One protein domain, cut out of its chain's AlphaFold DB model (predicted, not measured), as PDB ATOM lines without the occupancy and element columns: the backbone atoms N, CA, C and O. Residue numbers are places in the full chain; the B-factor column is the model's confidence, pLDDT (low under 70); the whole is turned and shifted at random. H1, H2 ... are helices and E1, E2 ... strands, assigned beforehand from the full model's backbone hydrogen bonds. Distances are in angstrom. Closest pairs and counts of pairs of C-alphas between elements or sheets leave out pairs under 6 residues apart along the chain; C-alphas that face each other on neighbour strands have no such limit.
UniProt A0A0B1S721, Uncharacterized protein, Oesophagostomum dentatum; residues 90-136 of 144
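AT A GLANCE: This is residues 90 to 136 of the 144 residues of an uncharacterized protein of Oesophagostomum dentatum (UniProt A0A0B1S721). A long helix, H1, runs away from a small ribbon of two antiparallel strands, E1 and E2, with its first half near E2; the printed part then folds back so that short H2 packs on H1. The 47 printed residues include two named strands and two named helices, in the order E1, H1, H2, E2, a mixed class. The whole is compact, with a radius of gyration of the C-alphas of 10.5 A and spans of 29 by 25 by 15 A.

IN THESE COORDINATES: Find C-alpha 90 at (485.507, 741.116, 373.945), where E1, residues 90 to 93, begins. H1, residues 99 to 113, runs 21.0 A; H2 is residues 119 to 123. E2, residues 131 to 135, runs 13.6 A to C-alpha 135 at (486.539, 741.376, 380.311).

HOW THE PARTS SIT: Look between E1 and E2, antiparallel at 155 degrees: N 90 and O 134 are 2.9 A apart, within hydrogen-bond range. H1 and H2 touch, their closest C-alphas, of Ser 106 and Ile 119, being 6.3 A apart. The closest C-alphas of H1 and E2, Asp 101 and Phe 134, are 8.0 A apart. E1 and H2 are apart. In H1 and H2 every O i to N i+4 pair is within hydrogen-bond range.

THE WHOLE: The C-alphas farthest apart, of Glu 126 and Glu 136, are 30.0 A apart. The printed part has no cut, no link is long, and no printed residue is under 70 in pLDDT.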
ATOM      1  N   ARG A  90     485.619 741.856 375.201       87.94
ATOM      2  CA  ARG A  90     485.507 741.116 373.945       87.94
ATOM      3  C   ARG A  90     484.232 740.293 373.933       87.94
ATOM      4  O   ARG A  90     483.904 739.614 374.906       87.94
ATOM      5  N   VAL A  91     483.540 740.317 372.800       86.75
ATOM      6  CA  VAL A  91     482.414 739.425 372.515       86.75
ATOM      7  C   VAL A  91     482.929 738.303 371.632       86.75
ATOM      8  O   VAL A  91     483.511 738.567 370.580       86.75
ATOM      9  N   VAL A  92     482.729 737.055 372.047       89.31
ATOM     10  CA  VAL A  92     483.196 735.882 371.301       89.31
ATOM     11  C   VAL A  92     482.048 734.895 371.119       89.31
ATOM     12  O   VAL A  92     481.170 734.775 371.973       89.31
ATOM     13  N   LEU A  93     482.041 734.209 369.976       89.62
ATOM     14  CA  LEU A  93     481.128 733.105 369.688       89.62
ATOM     15  C   LEU A  93     481.746 731.779 370.135       89.62
ATOM     16  O   LEU A  93     482.963 731.613 370.085       89.62
ATOM     17  N   SER A  94     480.909 730.816 370.514       86.12
ATOM     18  CA  SER A  94     481.337 729.528 371.071       86.12
ATOM     19  C   SER A  94     482.318 728.752 370.203       86.12
ATOM     20  O   SER A  94     483.154 728.025 370.737       86.12
ATOM     21  N   ASP A  95     482.259 728.935 368.886       85.56
ATOM     22  CA  ASP A  95     483.162 728.287 367.928       85.56
ATOM     23  C   ASP A  95     484.615 728.765 368.068       85.56
ATOM     24  O   ASP A  95     485.540 728.100 367.613       85.56
ATOM     25  N   SER A  96     484.818 729.924 368.697       88.81
ATOM     26  CA  SER A  96     486.120 730.559 368.913       88.81
ATOM     27  C   SER A  96     486.525 730.619 370.388       88.81
ATOM     28  O   SER A  96     487.508 731.280 370.715       88.81
ATOM     29  N   PHE A  97     485.790 729.956 371.288       90.88
ATOM     30  CA  PHE A  97     486.155 729.919 372.705       90.88
ATOM     31  C   PHE A  97     487.473 729.179 372.914       90.88
ATOM     32  O   PHE A  97     487.644 728.033 372.484       90.88
ATOM     33  N   SER A  98     488.382 729.834 373.631       91.44
ATOM     34  CA  SER A  98     489.588 729.197 374.150       91.44
ATOM     35  C   SER A  98     489.239 728.171 375.244       91.44
ATOM     36  O   SER A  98     488.097 728.070 375.700       91.44
ATOM     37  N   GLN A  99     490.221 727.389 375.698       90.31
ATOM     38  CA  GLN A  99     490.011 726.535 376.870       90.31
ATOM     39  C   GLN A  99     489.735 727.369 378.133       90.31
ATOM     40  O   GLN A  99     488.836 727.026 378.899       90.31
ATOM     41  N   GLU A 100     490.451 728.480 378.310       91.69
ATOM     42  CA  GLU A 100     490.277 729.407 379.436       91.69
ATOM     43  C   GLU A 100     488.867 730.024 379.440       91.69
ATOM     44  O   GLU A 100     488.244 730.142 380.493       91.69
ATOM     45  N   ASP A 101     488.306 730.312 378.261       92.25
ATOM     46  CA  ASP A 101     486.935 730.822 378.099       92.25
ATOM     47  C   ASP A 101     485.904 729.817 378.620       92.25
ATOM     48  O   ASP A 101     484.979 730.172 379.357       92.25
ATOM     49  N   TRP A 102     486.074 728.541 378.262       91.69
ATOM     50  CA  TRP A 102     485.203 727.468 378.738       91.69
ATOM     51  C   TRP A 102     485.320 727.254 380.245       91.69
ATOM     52  O   TRP A 102     484.312 726.978 380.904       91.69
ATOM     53  N   GLU A 103     486.523 727.384 380.799       91.94
ATOM     54  CA  GLU A 103     486.754 727.299 382.240       91.94
ATOM     55  C   GLU A 103     486.078 728.464 382.974       91.94
ATOM     56  O   GLU A 103     485.319 728.222 383.917       91.94
ATOM     57  N   ALA A 104     486.243 729.699 382.491       91.75
ATOM     58  CA  ALA A 104     485.599 730.887 383.046       91.75
ATOM     59  C   ALA A 104     484.063 730.783 383.022       91.75
ATOM     60  O   ALA A 104     483.413 731.003 384.046       91.75
ATOM     61  N   ILE A 105     483.473 730.358 381.897       92.00
ATOM     62  CA  ILE A 105     482.022 730.123 381.784       92.00
ATOM     63  C   ILE A 105     481.559 729.039 382.762       92.00
ATOM     64  O   ILE A 105     480.514 729.180 383.394       92.00
ATOM     65  N   SER A 106     482.328 727.958 382.908       91.25
ATOM     66  CA  SER A 106     481.983 726.860 383.819       91.25
ATOM     67  C   SER A 106     482.015 727.294 385.285       91.25
ATOM     68  O   SER A 106     481.166 726.867 386.071       91.25
ATOM     69  N   VAL A 107     482.974 728.144 385.664       91.19
ATOM     70  CA  VAL A 107     483.029 728.748 387.003       91.19
ATOM     71  C   VAL A 107     481.826 729.662 387.217       91.19
ATOM     72  O   VAL A 107     481.114 729.483 388.205       91.19
ATOM     73  N   PHE A 108     481.551 730.559 386.269       90.31
ATOM     74  CA  PHE A 108     480.438 731.499 386.360       90.31
ATOM     75  C   PHE A 108     479.070 730.797 386.437       90.31
ATOM     76  O   PHE A 108     478.281 731.106 387.330       90.31
ATOM     77  N   ASP A 109     478.789 729.798 385.585       90.31
ATOM     78  CA  ASP A 109     477.541 729.010 385.657       90.31
ATOM     79  C   ASP A 109     477.384 728.345 387.023       90.31
ATOM     80  O   ASP A 109     476.312 728.406 387.627       90.31
ATOM     81  N   ARG A 110     478.460 727.743 387.541       86.62
ATOM     82  CA  ARG A 110     478.438 727.086 388.848       86.62
ATOM     83  C   ARG A 110     478.150 728.068 389.977       86.62
ATOM     84  O   ARG A 110     477.410 727.711 390.889       86.62
ATOM     85  N   GLU A 111     478.719 729.268 389.940       86.75
ATOM     86  CA  GLU A 111     478.500 730.299 390.960       86.75
ATOM     87  C   GLU A 111     477.079 730.864 390.911       86.75
ATOM     88  O   GLU A 111     476.420 730.960 391.944       86.75
ATOM     89  N   VAL A 112     476.571 731.165 389.713       83.25
ATOM     90  CA  VAL A 112     475.226 731.729 389.524       83.25
ATOM     91  C   VAL A 112     474.136 730.694 389.796       83.25
ATOM     92  O   VAL A 112     473.129 730.989 390.442       83.25
ATOM     93  N   CYS A 113     474.308 729.471 389.300       80.62
ATOM     94  CA  CYS A 113     473.288 728.432 389.399       80.62
ATOM     95  C   CYS A 113     473.456 727.523 390.620       80.62
ATOM     96  O   CYS A 113     472.562 726.721 390.902       80.62
ATOM     97  N   GLY A 114     474.581 727.622 391.331       78.19
ATOM     98  CA  GLY A 114     474.902 726.778 392.479       78.19
ATOM     99  C   GLY A 114     475.142 725.309 392.119       78.19
ATOM    100  O   GLY A 114     475.012 724.442 392.983       78.19
ATOM    101  N   GLU A 115     475.446 724.995 390.855       78.81
ATOM    102  CA  GLU A 115     475.554 723.615 390.379       78.81
ATOM    103  C   GLU A 115     476.675 723.420 389.353       78.81
ATOM    104  O   GLU A 115     476.756 724.137 388.364       78.81
ATOM    105  N   ALA A 116     477.496 722.382 389.543       82.88
ATOM    106  CA  ALA A 116     478.454 721.946 388.530       82.88
ATOM    107  C   ALA A 116     477.747 721.104 387.453       82.88
ATOM    108  O   ALA A 116     477.194 720.040 387.747       82.88
ATOM    109  N   ARG A 117     477.770 721.572 386.202       83.94
ATOM    110  CA  ARG A 117     477.170 720.897 385.043       83.94
ATOM    111  C   ARG A 117     478.137 720.885 383.868       83.94
ATOM    112  O   ARG A 117     479.038 721.715 383.794       83.94
ATOM    113  N   SER A 118     477.916 719.963 382.932       87.69
ATOM    114  CA  SER A 118     478.637 719.916 381.657       87.69
ATOM    115  C   SER A 118     478.140 721.034 380.733       87.69
ATOM    116  O   SER A 118     477.389 720.804 379.786       87.69
ATOM    117  N   ILE A 119     478.471 722.284 381.076       88.56
ATOM    118  CA  ILE A 119     477.903 723.475 380.430       88.56
ATOM    119  C   ILE A 119     478.256 723.535 378.944       88.56
ATOM    120  O   ILE A 119     477.428 723.925 378.130       88.56
ATOM    121  N   ARG A 120     479.448 723.053 378.577       88.38
ATOM    122  CA  ARG A 120     479.891 722.975 377.186       88.38
ATOM    123  C   ARG A 120     478.976 722.098 376.338       88.38
ATOM    124  O   ARG A 120     478.536 722.537 375.286       88.38
ATOM    125  N   GLU A 121     478.659 720.893 376.805       87.81
ATOM    126  CA  GLU A 121     477.756 719.986 376.086       87.81
ATOM    127  C   GLU A 121     476.346 720.576 375.991       87.81
ATOM    128  O   GLU A 121     475.713 720.487 374.944       87.81
ATOM    129  N   LEU A 122     475.868 721.223 377.061       86.19
ATOM    130  CA  LEU A 122     474.552 721.865 377.081       86.19
ATOM    131  C   LEU A 122     474.442 723.006 376.063       86.19
ATOM    132  O   LEU A 122     473.421 723.124 375.392       86.19
ATOM    133  N   LEU A 123     475.487 723.825 375.939       86.25
ATOM    134  CA  LEU A 123     475.531 724.971 375.027       86.25
ATOM    135  C   LEU A 123     475.775 724.577 373.561       86.25
ATOM    136  O   LEU A 123     475.708 725.437 372.687       86.25
ATOM    137  N   GLN A 124     476.038 723.294 373.291       84.06
ATOM    138  CA  GLN A 124     476.236 722.729 371.951       84.06
ATOM    139  C   GLN A 124     475.031 721.913 371.450       84.06
ATOM    140  O   GLN A 124     475.100 721.296 370.388       84.06
ATOM    141  N   LEU A 125     473.923 721.875 372.197       85.00
ATOM    142  CA  LEU A 125     472.712 721.167 371.777       85.00
ATOM    143  C   LEU A 125     472.002 721.891 370.623       85.00
ATOM    144  O   LEU A 125     471.970 723.116 370.587       85.00
ATOM    145  N   GLU A 126     471.377 721.124 369.727       82.31
ATOM    146  CA  GLU A 126     470.419 721.616 368.716       82.31
ATOM    147  C   GLU A 126     470.929 722.796 367.863       82.31
ATOM    148  O   GLU A 126     470.194 723.750 367.615       82.31
ATOM    149  N   ASP A 127     472.194 722.745 367.430       79.94
ATOM    150  CA  ASP A 127     472.834 723.793 366.614       79.94
ATOM    151  C   ASP A 127     472.785 725.194 367.268       79.94
ATOM    152  O   ASP A 127     472.690 726.236 366.605       79.94
ATOM    153  N   SER A 128     472.834 725.224 368.604       83.31
ATOM    154  CA  SER A 128     472.809 726.456 369.392       83.31
ATOM    155  C   SER A 128     473.983 727.374 369.055       83.31
ATOM    156  O   SER A 128     475.136 726.954 369.004       83.31
ATOM    157  N   HIS A 129     473.685 728.664 368.902       82.44
ATOM    158  CA  HIS A 129     474.690 729.712 368.762       82.44
ATOM    159  C   HIS A 129     474.886 730.377 370.118       82.44
ATOM    160  O   HIS A 129     474.008 731.096 370.599       82.44
ATOM    161  N   THR A 130     476.032 730.128 370.744       87.19
ATOM    162  CA  THR A 130     476.352 730.722 372.039       87.19
ATOM    163  C   THR A 130     477.326 731.875 371.852       87.19
ATOM    164  O   THR A 130     478.342 731.741 371.176       87.19
ATOM    165  N   ALA A 131     477.026 733.009 372.477       89.25
ATOM    166  CA  ALA A 131     477.930 734.144 372.586       89.25
ATOM    167  C   ALA A 131     478.217 734.417 374.064       89.25
ATOM    168  O   ALA A 131     477.331 734.270 374.907       89.25
ATOM    169  N   ALA A 132     479.442 734.830 374.370       89.62
ATOM    170  CA  ALA A 132     479.828 735.277 375.701       89.62
ATOM    171  C   ALA A 132     480.656 736.559 375.613       89.62
ATOM    172  O   ALA A 132     481.325 736.824 374.610       89.62
ATOM    173  N   VAL A 133     480.588 737.350 376.682       89.50
ATOM    174  CA  VAL A 133     481.380 738.563 376.857       89.50
ATOM    175  C   VAL A 133     482.411 738.296 377.941       89.50
ATOM    176  O   VAL A 133     482.059 737.846 379.029       89.50
ATOM    177  N   PHE A 134     483.671 738.590 377.641       88.88
ATOM    178  CA  PHE A 134     484.779 738.477 378.581       88.88
ATOM    179  C   PHE A 134     485.388 739.860 378.786       88.88
ATOM    180  O   PHE A 134     485.563 740.608 377.821       88.88
ATOM    181  N   SER A 135     485.712 740.205 380.030       85.88
ATOM    182  CA  SER A 135     486.539 741.376 380.311       85.88
ATOM    183  C   SER A 135     487.937 741.143 379.750       85.88
ATOM    184  O   SER A 135     488.531 740.092 379.992       85.88
ATOM    185  N   GLU A 136     488.471 742.118 379.031       78.44
ATOM    186  CA  GLU A 136     489.904 742.159 378.770       78.44
ATOM    187  C   GLU A 136     490.557 742.713 380.038       78.44
ATOM    188  O   GLU A 136     490.272 743.842 380.442       78.44
TER     189      GLU A 136